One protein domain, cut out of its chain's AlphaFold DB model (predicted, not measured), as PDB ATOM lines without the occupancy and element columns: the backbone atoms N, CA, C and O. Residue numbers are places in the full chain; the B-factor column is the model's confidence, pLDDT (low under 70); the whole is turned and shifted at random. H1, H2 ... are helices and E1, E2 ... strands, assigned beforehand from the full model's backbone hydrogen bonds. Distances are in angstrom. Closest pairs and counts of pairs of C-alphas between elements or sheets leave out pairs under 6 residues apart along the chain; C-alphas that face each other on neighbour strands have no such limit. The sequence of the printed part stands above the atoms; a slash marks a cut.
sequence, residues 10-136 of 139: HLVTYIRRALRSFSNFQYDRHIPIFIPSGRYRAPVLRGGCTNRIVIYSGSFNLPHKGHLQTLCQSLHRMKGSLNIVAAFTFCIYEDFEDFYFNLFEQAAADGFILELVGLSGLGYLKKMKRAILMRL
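Overview. This is residues 10 to 136 of the 139 residues of an uncharacterized protein of Lentithecium fluviatile CBS 122367 (UniProt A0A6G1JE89). A small, twisted sheet of three parallel strands, E2 E1 E3, runs through the middle, with H2 packed over one face, while H3 and H4, both apart from H2, only graze the sheet, chiefly at E3. H1 packs on H3, and the long loop of residues 22 to 49 leads from H1 to the sheet, with residues 35 to 41 sticking out. The printed part has 127 residues, in the order H1 E1 H2 E2 H3 E3 H4, with sheet order E2 E1 E3 and a mixed class of helices and strands. It is compact, with a radius of gyration of the C-alphas of 14.7 A and spans of 38 by 33 by 33 A.

Along the chain. H1, residues 11 to 21, begins at C-alpha 11 (28.599, 71.063, -86.541). E1, residues 50 to 58, is 25.1 A long; H2, residues 65 to 78, 20.0 A; E2, residues 84 to 91, 21.0 A. H3 is residues 97 to 109, E3 residues 113 to 118, and H4, residues 124 to 135, ends at C-alpha 135 (26.704, 86.677, -101.697).

Arrangement. E1 is the inner strand, parallel to E2 at 23 degrees, with N 56 and O 88 2.8 A apart, and to E3 at 29 degrees, with N 51 and O 113 2.8 A apart. H2 is over E1 at a height over the sheet of 9.8 A. E1, H2, E2 form a strand-helix-strand unit, two parallel neighbours joined through a helix, with a right-handed crossover. H3 and H4 only graze the sheet. H1 and H3 touch at Ala 18 and Leu 103, their closest C-alphas, 5.1 A apart. In the four helices every O i to N i+4 pair is within hydrogen-bond range.

Size, cuts and confidence. The printed part has no cut. The link from H1 to E1 is long. Residues 23 to 26 and 119 to 136 have pLDDT under 70.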
ATOM      1  N   HIS A  10      29.677  72.813 -82.181       92.75
ATOM      2  CA  HIS A  10      29.279  71.543 -82.787       92.75
ATOM      3  C   HIS A  10      28.656  71.754 -84.171       92.75
ATOM      4  O   HIS A  10      27.687  72.499 -84.315       92.75
ATOM      5  N   LEU A  11      29.136  71.011 -85.174       92.38
ATOM      6  CA  LEU A  11      28.599  71.063 -86.541       92.38
ATOM      7  C   LEU A  11      27.091  70.741 -86.586       92.38
ATOM      8  O   LEU A  11      26.352  71.293 -87.396       92.38
ATOM      9  N   VAL A  12      26.619  69.889 -85.666       91.94
ATOM     10  CA  VAL A  12      25.204  69.503 -85.542       91.94
ATOM     11  C   VAL A  12      24.267  70.704 -85.377       91.94
ATOM     12  O   VAL A  12      23.138  70.671 -85.864       91.94
ATOM     13  N   THR A  13      24.726  71.771 -84.718       92.56
ATOM     14  CA  THR A  13      23.936  72.985 -84.491       92.56
ATOM     15  C   THR A  13      23.602  73.657 -85.815       92.56
ATOM     16  O   THR A  13      22.439  73.959 -86.075       92.56
ATOM     17  N   TYR A  14      24.602  73.814 -86.680       93.88
ATOM     18  CA  TYR A  14      24.442  74.455 -87.981       93.88
ATOM     19  C   TYR A  14      23.653  73.582 -88.956       93.88
ATOM     20  O   TYR A  14      22.773  74.092 -89.640       93.88
ATOM     21  N   ILE A  15      23.872  72.259 -88.954       91.69
ATOM     22  CA  ILE A  15      23.066  71.337 -89.773       91.69
ATOM     23  C   ILE A  15      21.584  71.456 -89.398       91.69
ATOM     24  O   ILE A  15      20.737  71.597 -90.273       91.69
ATOM     25  N   ARG A  16      21.248  71.455 -88.100       90.69
ATOM     26  CA  ARG A  16      19.852  71.590 -87.650       90.69
ATOM     27  C   ARG A  16      19.226  72.910 -88.067       90.69
ATOM     28  O   ARG A  16      18.054  72.925 -88.431       90.69
ATOM     29  N   ARG A  17      19.966  74.011 -87.970       91.19
ATOM     30  CA  ARG A  17      19.471  75.322 -88.393       91.19
ATOM     31  C   ARG A  17      19.272  75.367 -89.915       91.19
ATOM     32  O   ARG A  17      18.216  75.804 -90.349       91.19
ATOM     33  N   ALA A  18      20.210  74.842 -90.704       90.62
ATOM     34  CA  ALA A  18      20.081  74.750 -92.160       90.62
ATOM     35  C   ALA A  18      18.890  73.875 -92.593       90.62
ATOM     36  O   ALA A  18      18.117  74.277 -93.457       90.62
ATOM     37  N   LEU A  19      18.680  72.724 -91.942       87.06
ATOM     38  CA  LEU A  19      17.532  71.847 -92.209       87.06
ATOM     39  C   LEU A  19      16.185  72.513 -91.901       87.06
ATOM     40  O   LEU A  19      15.206  72.229 -92.577       87.06
ATOM     41  N   ARG A  20      16.108  73.409 -90.904       85.94
ATOM     42  CA  ARG A  20      14.863  74.145 -90.601       85.94
ATOM     43  C   ARG A  20      14.461  75.103 -91.717       85.94
ATOM     44  O   ARG A  20      13.270  75.323 -91.901       85.94
ATOM     45  N   SER A  21      15.438  75.669 -92.418       81.88
ATOM     46  CA  SER A  21      15.204  76.567 -93.552       81.88
ATOM     47  C   SER A  21      14.887  75.810 -94.844       81.88
ATOM     48  O   SER A  21      14.428  76.414 -95.807       81.88
ATOM     49  N   PHE A  22      15.125  74.497 -94.880       79.94
ATOM     50  CA  PHE A  22      14.945  73.671 -96.067       79.94
ATOM     51  C   PHE A  22      13.525  73.079 -96.092       79.94
ATOM     52  O   PHE A  22      13.262  72.002 -95.562       79.94
ATOM     53  N   SER A  23      12.589  73.823 -96.692       66.06
ATOM     54  CA  SER A  23      11.134  73.583 -96.635       66.06
ATOM     55  C   SER A  23      10.670  72.227 -97.172       66.06
ATOM     56  O   SER A  23       9.612  71.743 -96.776       66.06
ATOM     57  N   ASN A  24      11.444  71.610 -98.065       67.94
ATOM     58  CA  ASN A  24      11.034  70.403 -98.789       67.94
ATOM     59  C   ASN A  24      11.453  69.101 -98.094       67.94
ATOM     60  O   ASN A  24      11.126  68.020 -98.578       67.94
ATOM     61  N   PHE A  25      12.166  69.182 -96.969       69.38
ATOM     62  CA  PHE A  25      12.698  68.007 -96.291       69.38
ATOM     63  C   PHE A  25      12.061  67.838 -94.912       69.38
ATOM     64  O   PHE A  25      12.354  68.574 -93.966       69.38
ATOM     65  N   GLN A  26      11.193  66.834 -94.781       68.75
ATOM     66  CA  GLN A  26      10.666  66.418 -93.483       68.75
ATOM     67  C   GLN A  26      11.735  65.616 -92.739       68.75
ATOM     68  O   GLN A  26      11.776  64.390 -92.777       68.75
ATOM     69  N   TYR A  27      12.632  66.330 -92.069       71.81
ATOM     70  CA  TYR A  27      13.562  65.716 -91.136       71.81
ATOM     71  C   TYR A  27      12.886  65.511 -89.781       71.81
ATOM     72  O   TYR A  27      12.488  66.476 -89.116       71.81
ATOM     73  N   ASP A  28      12.810  64.258 -89.343       78.75
ATOM     74  CA  ASP A  28      12.447  63.945 -87.968       78.75
ATOM     75  C   ASP A  28      13.562  64.420 -87.022       78.75
ATOM     76  O   ASP A  28      14.683  63.904 -87.005       78.75
ATOM     77  N   ARG A  29      13.228  65.417 -86.194       78.75
ATOM     78  CA  ARG A  29      14.134  66.038 -85.219       78.75
ATOM     79  C   ARG A  29      14.628  65.057 -84.153       78.75
ATOM     80  O   ARG A  29      15.612  65.370 -83.475       78.75
ATOM     81  N   HIS A  30      13.962  63.914 -83.999       79.81
ATOM     82  CA  HIS A  30      14.338  62.855 -83.072       79.81
ATOM     83  C   HIS A  30      15.417  61.923 -83.636       79.81
ATOM     84  O   HIS A  30      16.130  61.292 -82.853       79.81
ATOM     85  N   ILE A  31      15.616  61.874 -84.960       80.88
ATOM     86  CA  ILE A  31      16.667  61.050 -85.568       80.88
ATOM     87  C   ILE A  31      18.025  61.718 -85.328       80.88
ATOM     88  O   ILE A  31      18.236  62.844 -85.766       80.88
ATOM     89  N   PRO A  32      19.001  61.079 -84.669       82.88
ATOM     90  CA  PRO A  32      20.304  61.697 -84.458       82.88
ATOM     91  C   PRO A  32      21.054  61.904 -85.790       82.88
ATOM     92  O   PRO A  32      21.256  60.955 -86.540       82.88
ATOM     93  N   ILE A  33      21.526  63.132 -86.058       85.31
ATOM     94  CA  ILE A  33      22.365  63.452 -87.240       85.31
ATOM     95  C   ILE A  33      23.679  62.668 -87.201       85.31
ATOM     96  O   ILE A  33      24.145  62.148 -88.210       85.31
ATOM     97  N   PHE A  34      24.282  62.591 -86.014       85.12
ATOM     98  CA  PHE A  34      25.459  61.778 -85.752       85.12
ATOM     99  C   PHE A  34      25.076  60.701 -84.752       85.12
ATOM    100  O   PHE A  34      24.615  61.021 -83.655       85.12
ATOM    101  N   ILE A  35      25.284  59.439 -85.121       82.69
ATOM    102  CA  ILE A  35      25.079  58.310 -84.217       82.69
ATOM    103  C   ILE A  35      26.100  58.439 -83.074       82.69
ATOM    104  O   ILE A  35      27.306  58.456 -83.351       82.69
ATOM    105  N   PRO A  36      25.661  58.551 -81.807       78.31
ATOM    106  CA  PRO A  36      26.576  58.612 -80.677       78.31
ATOM    107  C   PRO A  36      27.493  57.388 -80.657       78.31
ATOM    108  O   PRO A  36      27.044  56.255 -80.816       78.31
ATOM    109  N   SER A  37      28.786  57.609 -80.440       80.81
ATOM    110  CA  SER A  37      29.762  56.532 -80.313       80.81
ATOM    111  C   SER A  37      30.687  56.811 -79.142       80.81
ATOM    112  O   SER A  37      31.254  57.894 -79.041       80.81
ATOM    113  N   GLY A  38      30.921  55.809 -78.290       80.94
ATOM    114  CA  GLY A  38      31.939  55.914 -77.239       80.94
ATOM    115  C   GLY A  38      33.360  56.099 -77.792       80.94
ATOM    116  O   GLY A  38      34.242  56.569 -77.081       80.94
ATOM    117  N   ARG A  39      33.585  55.757 -79.070       79.88
ATOM    118  CA  ARG A  39      34.888  55.880 -79.745       79.88
ATOM    119  C   ARG A  39      35.045  57.179 -80.532       79.88
ATOM    120  O   ARG A  39      36.175  57.601 -80.767       79.88
ATOM    121  N   TYR A  40      33.944  57.808 -80.943       78.56
ATOM    122  CA  TYR A  40      33.968  58.975 -81.824       78.56
ATOM    123  C   TYR A  40      33.107  60.096 -81.254       78.56
ATOM    124  O   TYR A  40      31.904  59.943 -81.053       78.56
ATOM    125  N   ARG A  41      33.734  61.250 -81.013       82.56
ATOM    126  CA  ARG A  41      33.021  62.465 -80.606       82.56
ATOM    127  C   ARG A  41      32.300  63.071 -81.805       82.56
ATOM    128  O   ARG A  41      32.775  62.966 -82.936       82.56
ATOM    129  N   ALA A  42      31.182  63.744 -81.541       83.25
ATOM    130  CA  ALA A  42      30.489  64.520 -82.561       83.25
ATOM    131  C   ALA A  42      31.438  65.568 -83.179       83.25
ATOM    132  O   ALA A  42      32.251  66.144 -82.446       83.25
ATOM    133  N   PRO A  43      31.334  65.854 -84.488       88.31
ATOM    134  CA  PRO A  43      32.189  66.835 -85.138       88.31
ATOM    135  C   PRO A  43      32.082  68.232 -84.525       88.31
ATOM    136  O   PRO A  43      30.982  68.752 -84.302       88.31
ATOM    137  N   VAL A  44      33.239  68.851 -84.297       91.81
ATOM    138  CA  VAL A  44      33.369  70.208 -83.759       91.81
ATOM    139  C   VAL A  44      34.119  71.062 -84.774       91.81
ATOM    140  O   VAL A  44      35.180  70.662 -85.255       91.81
ATOM    141  N   LEU A  45      33.565  72.229 -85.087       92.25
ATOM    142  CA  LEU A  45      34.206  73.256 -85.891       92.25
ATOM    143  C   LEU A  45      35.284  73.959 -85.072       92.25
ATOM    144  O   LEU A  45      35.091  74.275 -83.895       92.25
ATOM    145  N   ARG A  46      36.425  74.209 -85.708       90.75
ATOM    146  CA  ARG A  46      37.568  74.895 -85.107       90.75
ATOM    147  C   ARG A  46      37.724  76.272 -85.741       90.75
ATOM    148  O   ARG A  46      37.686  76.396 -86.965       90.75
ATOM    149  N   GLY A  47      37.890  77.288 -84.899       89.44
ATOM    150  CA  GLY A  47      38.258  78.633 -85.331       89.44
ATOM    151  C   GLY A  47      39.700  78.685 -85.841       89.44
ATOM    152  O   GLY A  47      40.533  77.864 -85.454       89.44
ATOM    153  N   GLY A  48      39.992  79.643 -86.722       87.31
ATOM    154  CA  GLY A  48      41.344  79.864 -87.255       87.31
ATOM    155  C   GLY A  48      41.823  78.834 -88.288       87.31
ATOM    156  O   GLY A  48      42.978  78.884 -88.700       87.31
ATOM    157  N   CYS A  49      40.970  77.905 -88.731       89.62
ATOM    158  CA  CYS A  49      41.291  76.977 -89.812       89.62
ATOM    159  C   CYS A  49      40.073  76.660 -90.691       89.62
ATOM    160  O   CYS A  49      38.923  76.888 -90.315       89.62
ATOM    161  N   THR A  50      40.327  76.114 -91.882       91.44
ATOM    162  CA  THR A  50      39.271  75.635 -92.782       91.44
ATOM    163  C   THR A  50      38.732  74.295 -92.290       91.44
ATOM    164  O   THR A  50      39.474  73.317 -92.196       91.44
ATOM    165  N   ASN A  51      37.435  74.225 -92.012       91.44
ATOM    166  CA  ASN A  51      36.729  72.996 -91.664       91.44
ATOM    167  C   ASN A  51      36.150  72.385 -92.940       91.44
ATOM    168  O   ASN A  51      35.322  72.995 -93.616       91.44
ATOM    169  N   ARG A  52      36.603  71.186 -93.301       91.06
ATOM    170  CA  ARG A  52      36.252  70.558 -94.577       91.06
ATOM    171  C   ARG A  52      35.153  69.529 -94.412       91.06
ATOM    172  O   ARG A  52      35.232  68.653 -93.551       91.06
ATOM    173  N   ILE A  53      34.146  69.626 -95.267       90.19
ATOM    174  CA  ILE A  53      33.063  68.655 -95.369       90.19
ATOM    175  C   ILE A  53      33.227  67.933 -96.697       90.19
ATOM    176  O   ILE A  53      33.274  68.548 -97.763       90.19
ATOM    177  N   VAL A  54      33.342  66.615 -96.626       89.06
ATOM    178  CA  VAL A  54      33.468  65.773 -97.809       89.06
ATOM    179  C   VAL A  54      32.082  65.504 -98.377       89.06
ATOM    180  O   VAL A  54      31.203  65.055 -97.652       89.06
ATOM    181  N   ILE A  55      31.886  65.753 -99.667       87.88
ATOM    182  CA  ILE A  55      30.635  65.459-100.365       87.88
ATOM    183  C   ILE A  55      30.829  64.221-101.224       87.88
ATOM    184  O   ILE A  55      31.654  64.203-102.144       87.88
ATOM    185  N   TYR A  56      30.050  63.186-100.926       88.75
ATOM    186  CA  TYR A  56      30.012  61.947-101.676       88.75
ATOM    187  C   TYR A  56      28.666  61.799-102.381       88.75
ATOM    188  O   TYR A  56      27.683  61.328-101.815       88.75
ATOM    189  N   SER A  57      28.623  62.241-103.634       85.81
ATOM    190  CA  SER A  57      27.433  62.135-104.475       85.81
ATOM    191  C   SER A  57      27.468  60.866-105.326       85.81
ATOM    192  O   SER A  57      28.505  60.553-105.915       85.81
ATOM    193  N   GLY A  58      26.330  60.197-105.478       83.50
ATOM    194  CA  GLY A  58      26.170  59.032-106.350       83.50
ATOM    195  C   GLY A  58      24.697  58.684-106.548       83.50
ATOM    196  O   GLY A  58      23.836  59.253-105.891       83.50
ATOM    197  N   SER A  59      24.375  57.767-107.460       81.38
ATOM    198  CA  SER A  59      22.981  57.320-107.632       81.38
ATOM    199  C   SER A  59      22.499  56.427-106.489       81.38
ATOM    200  O   SER A  59      21.299  56.316-106.285       81.38
ATOM    201  N   PHE A  60      23.426  55.769-105.779       85.50
ATOM    202  CA  PHE A  60      23.169  54.905-104.618       85.50
ATOM    203  C   PHE A  60      21.986  53.927-104.777       85.50
ATOM    204  O   PHE A  60      21.262  53.671-103.825       85.50
ATOM    205  N   ASN A  61      21.807  53.342-105.965       79.88
ATOM    206  CA  ASN A  61      20.700  52.434-106.275       79.88
ATOM    207  C   ASN A  61      21.200  50.979-106.393       79.88
ATOM    208  O   ASN A  61      21.576  50.554-107.481       79.88
ATOM    209  N   LEU A  62      21.297  50.159-105.342       84.38
ATOM    210  CA  LEU A  62      21.086  50.342-103.895       84.38
ATOM    211  C   LEU A  62      22.402  50.710-103.174       84.38
ATOM    212  O   LEU A  62      23.488  50.362-103.658       84.38
ATOM    213  N   PRO A  63      22.366  51.346-101.989       84.00
ATOM    214  CA  PRO A  63      23.584  51.604-101.234       84.00
ATOM    215  C   PRO A  63      24.194  50.283-100.730       84.00
ATOM    216  O   PRO A  63      23.580  49.549 -99.962       84.00
ATOM    217  N   HIS A  64      25.426  49.981-101.147       87.06
ATOM    218  CA  HIS A  64      26.143  48.759-100.771       87.06
ATOM    219  C   HIS A  64      27.516  49.035-100.136       87.06
ATOM    220  O   HIS A  64      28.028  50.157-100.163       87.06
ATOM    221  N   LYS A  65      28.172  47.982 -99.617       90.12
ATOM    222  CA  LYS A  65      29.472  48.066 -98.913       90.12
ATOM    223  C   LYS A  65      30.573  48.762 -99.719       90.12
ATOM    224  O   LYS A  65      31.362  49.490 -99.129       90.12
ATOM    225  N   GLY A  66      30.589  48.594-101.045       87.12
ATOM    226  CA  GLY A  66      31.528  49.302-101.926       87.12
ATOM    227  C   GLY A  66      31.491  50.829-101.766       87.12
ATOM    228  O   GLY A  66      32.544  51.438-101.620       87.12
ATOM    229  N   HIS A  67      30.306  51.444-101.665       89.62
ATOM    230  CA  HIS A  67      30.180  52.892-101.453       89.62
ATOM    231  C   HIS A  67      30.804  53.338-100.127       89.62
ATOM    232  O   HIS A  67      31.552  54.315-100.071       89.62
ATOM    233  N   LEU A  68      30.543  52.583 -99.055       87.06
ATOM    234  CA  LEU A  68      31.138  52.843 -97.747       87.06
ATOM    235  C   LEU A  68      32.664  52.683 -97.790       87.06
ATOM    236  O   LEU A  68      33.380  53.519 -97.249       87.06
ATOM    237  N   GLN A  69      33.167  51.637 -98.447       89.38
ATOM    238  CA  GLN A  69      34.603  51.398 -98.596       89.38
ATOM    239  C   GLN A  69      35.286  52.526 -99.369       89.38
ATOM    240  O   GLN A  69      36.329  53.001 -98.923       89.38
ATOM    241  N   THR A  70      34.686  53.007-100.461       88.94
ATOM    242  CA  THR A  70      35.189  54.159-101.219       88.94
ATOM    243  C   THR A  70      35.269  55.403-100.343       88.94
ATOM    244  O   THR A  70      36.325  56.032-100.270       88.94
ATOM    245  N   LEU A  71      34.189  55.737 -99.629       87.94
ATOM    246  CA  LEU A  71      34.176  56.895 -98.735       87.94
ATOM    247  C   LEU A  71      35.241  56.768 -97.637       87.94
ATOM    248  O   LEU A  71      36.038  57.685 -97.432       87.94
ATOM    249  N   CYS A  72      35.307  55.615 -96.972       88.06
ATOM    250  CA  CYS A  72      36.299  55.334 -95.940       88.06
ATOM    251  C   CYS A  72      37.728  55.429 -96.478       88.06
ATOM    252  O   CYS A  72      38.584  56.012 -95.815       88.06
ATOM    253  N   GLN A  73      38.009  54.876 -97.658       87.25
ATOM    254  CA  GLN A  73      39.343  54.911 -98.250       87.25
ATOM    255  C   GLN A  73      39.751  56.340 -98.616       87.25
ATOM    256  O   GLN A  73      40.877  56.741 -98.321       87.25
ATOM    257  N   SER A  74      38.840  57.132 -99.185       84.69
ATOM    258  CA  SER A  74      39.092  58.546 -99.468       84.69
ATOM    259  C   SER A  74      39.363  59.339 -98.189       84.69
ATOM    260  O   SER A  74      40.345  60.076 -98.125       84.69
ATOM    261  N   LEU A  75      38.560  59.144 -97.136       85.38
ATOM    262  CA  LEU A  75      38.780  59.792 -95.839       85.38
ATOM    263  C   LEU A  75      40.125  59.401 -95.214       85.38
ATOM    264  O   LEU A  75      40.832  60.266 -94.705       85.38
ATOM    265  N   HIS A  76      40.513  58.125 -95.292       85.62
ATOM    266  CA  HIS A  76      41.817  57.669 -94.810       85.62
ATOM    267  C   HIS A  76      42.975  58.317 -95.571       85.62
ATOM    268  O   HIS A  76      43.945  58.728 -94.945       85.62
ATOM    269  N   ARG A  77      42.871  58.452 -96.899       83.31
ATOM    270  CA  ARG A  77      43.909  59.094 -97.725       83.31
ATOM    271  C   ARG A  77      44.041  60.594 -97.463       83.31
ATOM    272  O   ARG A  77      45.124  61.142 -97.619       83.31
ATOM    273  N   MET A  78      42.957  61.253 -97.062       79.31
ATOM    274  CA  MET A  78      42.957  62.678 -96.710       79.31
ATOM    275  C   MET A  78      43.330  62.944 -95.243       79.31
ATOM    276  O   MET A  78      43.483  64.098 -94.831       79.31
ATOM    277  N   LYS A  79      43.456  61.891 -94.427       71.94
ATOM    278  CA  LYS A  79      43.761  62.011 -93.003       71.94
ATOM    279  C   LYS A  79      45.155  62.621 -92.823       71.94
ATOM    280  O   LYS A  79      46.140  62.086 -93.315       71.94
ATOM    281  N   GLY A  80      45.226  63.728 -92.085       70.12
ATOM    282  CA  GLY A  80      46.479  64.410 -91.737       70.12
ATOM    283  C   GLY A  80      46.805  65.643 -92.583       70.12
ATOM    284  O   GLY A  80      47.524  66.508 -92.099       70.12
ATOM    285  N   SER A  81      46.236  65.785 -93.786       70.56
ATOM    286  CA  SER A  81      46.432  66.972 -94.638       70.56
ATOM    287  C   SER A  81      45.254  67.948 -94.599       70.56
ATOM    288  O   SER A  81      45.424  69.145 -94.825       70.56
ATOM    289  N   LEU A  82      44.053  67.457 -94.284       78.25
ATOM    290  CA  LEU A  82      42.819  68.234 -94.301       78.25
ATOM    291  C   LEU A  82      42.092  68.107 -92.953       78.25
ATOM    292  O   LEU A  82      41.863  67.002 -92.465       78.25
ATOM    293  N   ASN A  83      41.688  69.238 -92.361       86.44
ATOM    294  CA  ASN A  83      40.789  69.278 -91.201       86.44
ATOM    295  C   ASN A  83      39.362  68.885 -91.627       86.44
ATOM    296  O   ASN A  83      38.480  69.732 -91.769       86.44
ATOM    297  N   ILE A  84      39.166  67.600 -91.923       88.31
ATOM    298  CA  ILE A  84      37.870  67.035 -92.297       88.31
ATOM    299  C   ILE A  84      37.042  66.840 -91.035       88.31
ATOM    300  O   ILE A  84      37.436  66.102 -90.134       88.31
ATOM    301  N   VAL A  85      35.882  67.488 -90.995       89.50
ATOM    302  CA  VAL A  85      34.963  67.433 -89.853       89.50
ATOM    303  C   VAL A  85      33.793  66.486 -90.102       89.50
ATOM    304  O   VAL A  85      33.280  65.890 -89.163       89.50
ATOM    305  N   ALA A  86      33.377  66.303 -91.354       89.50
ATOM    306  CA  ALA A  86      32.268  65.422 -91.700       89.50
ATOM    307  C   ALA A  86      32.362  64.932 -93.147       89.50
ATOM    308  O   ALA A  86      33.103  65.482 -93.964       89.50
ATOM    309  N   ALA A  87      31.560  63.916 -93.453       89.25
ATOM    310  CA  ALA A  87      31.229  63.528 -94.811       89.25
ATOM    311  C   ALA A  87      29.711  63.463 -94.953       89.25
ATOM    312  O   ALA A  87      29.038  62.923 -94.074       89.25
ATOM    313  N   PHE A  88      29.191  64.000 -96.046       88.50
ATOM    314  CA  PHE A  88      27.788  63.907 -96.406       88.50
ATOM    315  C   PHE A  88      27.633  63.093 -97.685       88.50
ATOM    316  O   PHE A  88      28.425  63.222 -98.621       88.50
ATOM    317  N   THR A  89      26.591  62.271 -97.713       86.25
ATOM    318  CA  THR A  89      26.271  61.385 -98.828       86.25
ATOM    319  C   THR A  89      24.943  61.823 -99.423       86.25
ATOM    320  O   THR A  89      23.978  61.953 -98.675       86.25
ATOM    321  N   PHE A  90      24.890  62.038-100.739       82.12
ATOM    322  CA  PHE A  90      23.681  62.534-101.407       82.12
ATOM    323  C   PHE A  90      23.397  61.824-102.722       82.12
ATOM    324  O   PHE A  90      24.309  61.543-103.508       82.12
ATOM    325  N   CYS A  91      22.116  61.594-102.987       78.88
ATOM    326  CA  CYS A  91      21.661  61.085-104.269       78.88
ATOM    327  C   CYS A  91      21.763  62.180-105.342       78.88
ATOM    328  O   CYS A  91      21.348  63.310-105.115       78.88
ATOM    329  N   ILE A  92      22.287  61.853-106.529       74.56
ATOM    330  CA  ILE A  92      22.520  62.830-107.620       74.56
ATOM    331  C   ILE A  92      21.256  63.517-108.170       74.56
ATOM    332  O   ILE A  92      21.372  64.427-108.984       74.56
ATOM    333  N   TYR A  93      20.068  63.068-107.769       70.44
ATOM    334  CA  TYR A  93      18.789  63.624-108.213       70.44
ATOM    335  C   TYR A  93      18.256  64.726-107.290       70.44
ATOM    336  O   TYR A  93      17.259  65.359-107.621       70.44
ATOM    337  N   GLU A  94      18.893  64.942-106.141       72.44
ATOM    338  CA  GLU A  94      18.447  65.903-105.137       72.44
ATOM    339  C   GLU A  94      19.320  67.161-105.175       72.44
ATOM    340  O   GLU A  94      20.552  67.083-105.178       72.44
ATOM    341  N   ASP A  95      18.672  68.326-105.195       76.31
ATOM    342  CA  ASP A  95      19.354  69.610-105.096       76.31
ATOM    343  C   ASP A  95      19.416  70.065-103.634       76.31
ATOM    344  O   ASP A  95      18.391  70.232-102.972       76.31
ATOM    345  N   PHE A  96      20.634  70.267-103.137       80.31
ATOM    346  CA  PHE A  96      20.905  70.711-101.773       80.31
ATOM    347  C   PHE A  96      21.599  72.078-101.727       80.31
ATOM    348  O   PHE A  96      22.114  72.443-100.669       80.31
ATOM    349  N   GLU A  97      21.626  72.848-102.829       81.81
ATOM    350  CA  GLU A  97      22.303  74.158-102.873       81.81
ATOM    351  C   GLU A  97      21.868  75.057-101.705       81.81
ATOM    352  O   GLU A  97      22.724  75.550-100.964       81.81
ATOM    353  N   ASP A  98      20.559  75.180-101.464       83.75
ATOM    354  CA  ASP A  98      20.014  75.995-100.371       83.75
ATOM    355  C   ASP A  98      20.411  75.475 -98.986       83.75
ATOM    356  O   ASP A  98      20.715  76.262 -98.084       83.75
ATOM    357  N   PHE A  99      20.441  74.154 -98.793       87.88
ATOM    358  CA  PHE A  99      20.868  73.559 -97.526       87.88
ATOM    359  C   PHE A  99      22.307  73.964 -97.201       87.88
ATOM    360  O   PHE A  99      22.598  74.441 -96.101       87.88
ATOM    361  N   TYR A 100      23.216  73.809 -98.160       87.44
ATOM    362  CA  TYR A 100      24.608  74.160 -97.934       87.44
ATOM    363  C   TYR A 100      24.823  75.661 -97.820       87.44
ATOM    364  O   TYR A 100      25.652  76.081 -97.021       87.44
ATOM    365  N   PHE A 101      24.107  76.464 -98.611       86.62
ATOM    366  CA  PHE A 101      24.197  77.913 -98.527       86.62
ATOM    367  C   PHE A 101      23.873  78.376 -97.104       86.62
ATOM    368  O   PHE A 101      24.707  79.013 -96.465       86.62
ATOM    369  N   ASN A 102      22.735  77.932 -96.562       89.44
ATOM    370  CA  ASN A 102      22.329  78.233 -95.190       89.44
ATOM    371  C   ASN A 102      23.336  77.710 -94.152       89.44
ATOM    372  O   ASN A 102      23.648  78.398 -93.182       89.44
ATOM    373  N   LEU A 103      23.867  76.498 -94.346       92.06
ATOM    374  CA  LEU A 103      24.891  75.924 -93.469       92.06
ATOM    375  C   LEU A 103      26.158  76.795 -93.430       92.06
ATOM    376  O   LEU A 103      26.708  77.038 -92.357       92.06
ATOM    377  N   PHE A 104      26.623  77.249 -94.594       91.44
ATOM    378  CA  PHE A 104      27.851  78.027 -94.741       91.44
ATOM    379  C   PHE A 104      27.678  79.448 -94.226       91.44
ATOM    380  O   PHE A 104      28.535  79.918 -93.487       91.44
ATOM    381  N   GLU A 105      26.573  80.102 -94.572       90.88
ATOM    382  CA  GLU A 105      26.256  81.456 -94.126       90.88
ATOM    383  C   GLU A 105      26.207  81.539 -92.598       90.88
ATOM    384  O   GLU A 105      26.854  82.390 -91.997       90.88
ATOM    385  N   GLN A 106      25.520  80.598 -91.948       92.19
ATOM    386  CA  GLN A 106      25.402  80.598 -90.492       92.19
ATOM    387  C   GLN A 106      26.719  80.265 -89.790       92.19
ATOM    388  O   GLN A 106      27.020  80.838 -88.748       92.19
ATOM    389  N   ALA A 107      27.509  79.341 -90.341       92.00
ATOM    390  CA  ALA A 107      28.830  79.043 -89.800       92.00
ATOM    391  C   ALA A 107      29.785  80.236 -89.969       92.00
ATOM    392  O   ALA A 107      30.532  80.547 -89.044       92.00
ATOM    393  N   ALA A 108      29.726  80.923 -91.112       90.88
ATOM    394  CA  ALA A 108      30.519  82.115 -91.387       90.88
ATOM    395  C   ALA A 108      30.127  83.290 -90.482       90.88
ATOM    396  O   ALA A 108      31.014  83.971 -89.972       90.88
ATOM    397  N   ALA A 109      28.829  83.482 -90.219       90.38
ATOM    398  CA  ALA A 109      28.336  84.482 -89.270       90.38
ATOM    399  C   ALA A 109      28.894  84.264 -87.851       90.38
ATOM    400  O   ALA A 109      29.215  85.227 -87.161       90.38
ATOM    401  N   ASP A 110      29.093  83.002 -87.459       92.00
ATOM    402  CA  ASP A 110      29.706  82.614 -86.183       92.00
ATOM    403  C   ASP A 110      31.258  82.521 -86.271       92.00
ATOM    404  O   ASP A 110      31.915  82.035 -85.349       92.00
ATOM    405  N   GLY A 111      31.873  82.986 -87.370       91.12
ATOM    406  CA  GLY A 111      33.329  83.096 -87.549       91.12
ATOM    407  C   GLY A 111      34.045  81.830 -88.040       91.12
ATOM    408  O   GLY A 111      35.277  81.754 -87.993       91.12
ATOM    409  N   PHE A 112      33.312  80.813 -88.497       92.88
ATOM    410  CA  PHE A 112      33.885  79.562 -88.995       92.88
ATOM    411  C   PHE A 112      34.009  79.541 -90.514       92.88
ATOM    412  O   PHE A 112      33.086  79.874 -91.249       92.88
ATOM    413  N   ILE A 113      35.139  79.025 -90.992       91.69
ATOM    414  CA  ILE A 113      35.367  78.803 -92.419       91.69
ATOM    415  C   ILE A 113      35.022  77.350 -92.737       91.69
ATOM    416  O   ILE A 113      35.671  76.432 -92.220       91.69
ATOM    417  N   LEU A 114      34.022  77.145 -93.594       91.81
ATOM    418  CA  LEU A 114      33.671  75.839 -94.147       91.81
ATOM    419  C   LEU A 114      34.145  75.721 -95.602       91.81
ATOM    420  O   LEU A 114      34.121  76.689 -96.359       91.81
ATOM    421  N   GLU A 115      34.552  74.523 -96.013       90.56
ATOM    422  CA  GLU A 115      34.848  74.206 -97.413       90.56
ATOM    423  C   GLU A 115      34.289  72.828 -97.783       90.56
ATOM    424  O   GLU A 115      34.456  71.857 -97.043       90.56
ATOM    425  N   LEU A 116      33.650  72.731 -98.953       87.75
ATOM    426  CA  LEU A 116      33.233  71.452 -99.521       87.75
ATOM    427  C   LEU A 116      34.359  70.823-100.344       87.75
ATOM    428  O   LEU A 116      34.945  71.472-101.214       87.75
ATOM    429  N   VAL A 117      34.605  69.536-100.109       85.88
ATOM    430  CA  VAL A 117      35.559  68.717-100.865       85.88
ATOM    431  C   VAL A 117      34.795  67.595-101.554       85.88
ATOM    432  O   VAL A 117      34.228  66.727-100.898       85.88
ATOM    433  N   GLY A 118      34.758  67.608-102.883       81.44
ATOM    434  CA  GLY A 118      34.054  66.587-103.657       81.44
ATOM    435  C   GLY A 118      34.840  65.301-103.801       81.44
ATOM    436  O   GLY A 118      36.028  65.337-104.109       81.44
ATOM    437  N   LEU A 119      34.143  64.173-103.677       69.12
ATOM    438  CA  LEU A 119      34.624  62.865-104.133       69.12
ATOM    439  C   LEU A 119      34.074  62.471-105.513       69.12
ATOM    440  O   LEU A 119      34.288  61.345-105.955       69.12
ATOM    441  N   SER A 120      33.385  63.381-106.206       63.69
ATOM    442  CA  SER A 120      32.835  63.172-107.548       63.69
ATOM    443  C   SER A 120      33.328  64.230-108.541       63.69
ATOM    444  O   SER A 120      33.645  65.362-108.175       63.69
ATOM    445  N   GLY A 121      33.401  63.859-109.822       48.41
ATOM    446  CA  GLY A 121      33.943  64.692-110.906       48.41
ATOM    447  C   GLY A 121      33.031  65.820-111.411       48.41
ATOM    448  O   GLY A 121      33.252  66.328-112.506       48.41
ATOM    449  N   LEU A 122      31.986  66.206-110.676       48.28
ATOM    450  CA  LEU A 122      30.930  67.071-111.205       48.28
ATOM    451  C   LEU A 122      31.137  68.545-110.834       48.28
ATOM    452  O   LEU A 122      31.337  68.908-109.677       48.28
ATOM    453  N   GLY A 123      31.020  69.422-111.838       51.94
ATOM    454  CA  GLY A 123      31.166  70.882-111.743       51.94
ATOM    455  C   GLY A 123      30.194  71.609-110.798       51.94
ATOM    456  O   GLY A 123      30.228  72.837-110.734       51.94
ATOM    457  N   TYR A 124      29.371  70.884-110.039       54.88
ATOM    458  CA  TYR A 124      28.461  71.404-109.016       54.88
ATOM    459  C   TYR A 124      29.206  72.195-107.928       54.88
ATOM    460  O   TYR A 124      28.827  73.312-107.583       54.88
ATOM    461  N   LEU A 125      30.377  71.712-107.495       58.16
ATOM    462  CA  LEU A 125      31.207  72.426-106.516       58.16
ATOM    463  C   LEU A 125      31.728  73.777-107.025       58.16
ATOM    464  O   LEU A 125      31.909  74.703-106.235       58.16
ATOM    465  N   LYS A 126      31.947  73.915-108.342       56.84
ATOM    466  CA  LYS A 126      32.348  75.196-108.948       56.84
ATOM    467  C   LYS A 126      31.199  76.208-108.918       56.84
ATOM    468  O   LYS A 126      31.454  77.382-108.659       56.84
ATOM    469  N   LYS A 127      29.953  75.767-109.141       53.91
ATOM    470  CA  LYS A 127      28.757  76.623-109.047       53.91
ATOM    471  C   LYS A 127      28.532  77.105-107.615       53.91
ATOM    472  O   LYS A 127      28.429  78.307-107.397       53.91
ATOM    473  N   MET A 128      28.593  76.196-106.645       56.19
ATOM    474  CA  MET A 128      28.424  76.528-105.231       56.19
ATOM    475  C   MET A 128      29.504  77.462-104.678       56.19
ATOM    476  O   MET A 128      29.170  78.459-104.041       56.19
ATOM    477  N   LYS A 129      30.796  77.197-104.953       56.22
ATOM    478  CA  LYS A 129      31.876  78.122-104.554       56.22
ATOM    479  C   LYS A 129      31.621  79.525-105.108       56.22
ATOM    480  O   LYS A 129      31.800  80.502-104.391       56.22
ATOM    481  N   ARG A 130      31.152  79.633-106.355       49.66
ATOM    482  CA  ARG A 130      30.824  80.918-106.984       49.66
ATOM    483  C   ARG A 130      29.598  81.584-106.351       49.66
ATOM    484  O   ARG A 130      29.648  82.782-106.112       49.66
ATOM    485  N   ALA A 131      28.533  80.842-106.052       46.94
ATOM    486  CA  ALA A 131      27.321  81.376-105.421       46.94
ATOM    487  C   ALA A 131      27.590  81.934-104.014       46.94
ATOM    488  O   ALA A 131      27.149  83.036-103.698       46.94
ATOM    489  N   ILE A 132      28.382  81.217-103.210       52.78
ATOM    490  CA  ILE A 132      28.790  81.663-101.872       52.78
ATOM    491  C   ILE A 132      29.666  82.922-101.978       52.78
ATOM    492  O   ILE A 132      29.384  83.921-101.322       52.78
ATOM    493  N   LEU A 133      30.662  82.929-102.874       49.44
ATOM    494  CA  LEU A 133      31.528  84.097-103.098       49.44
ATOM    495  C   LEU A 133      30.788  85.330-103.646       49.44
ATOM    496  O   LEU A 133      31.256  86.444-103.451       49.44
ATOM    497  N   MET A 134      29.669  85.156-104.356       39.19
ATOM    498  CA  MET A 134      28.870  86.274-104.882       39.19
ATOM    499  C   MET A 134      27.946  86.910-103.835       39.19
ATOM    500  O   MET A 134      27.500  88.033-104.051       39.19
ATOM    501  N   ARG A 135      27.629  86.204-102.742       47.16
ATOM    502  CA  ARG A 135      26.704  86.677-101.697       47.16
ATOM    503  C   ARG A 135      27.391  87.111-100.408       47.16
ATOM    504  O   ARG A 135      26.792  87.865 -99.648       47.16
ATOM    505  N   LEU A 136      28.623  86.669-100.161       46.16
ATOM    506  CA  LEU A 136      29.429  87.246 -99.093       46.16
ATOM    507  C   LEU A 136      29.805  88.686 -99.479       46.16
ATOM    508  O   LEU A 136      30.197  88.908-100.632       46.16
TER     509      LEU A 136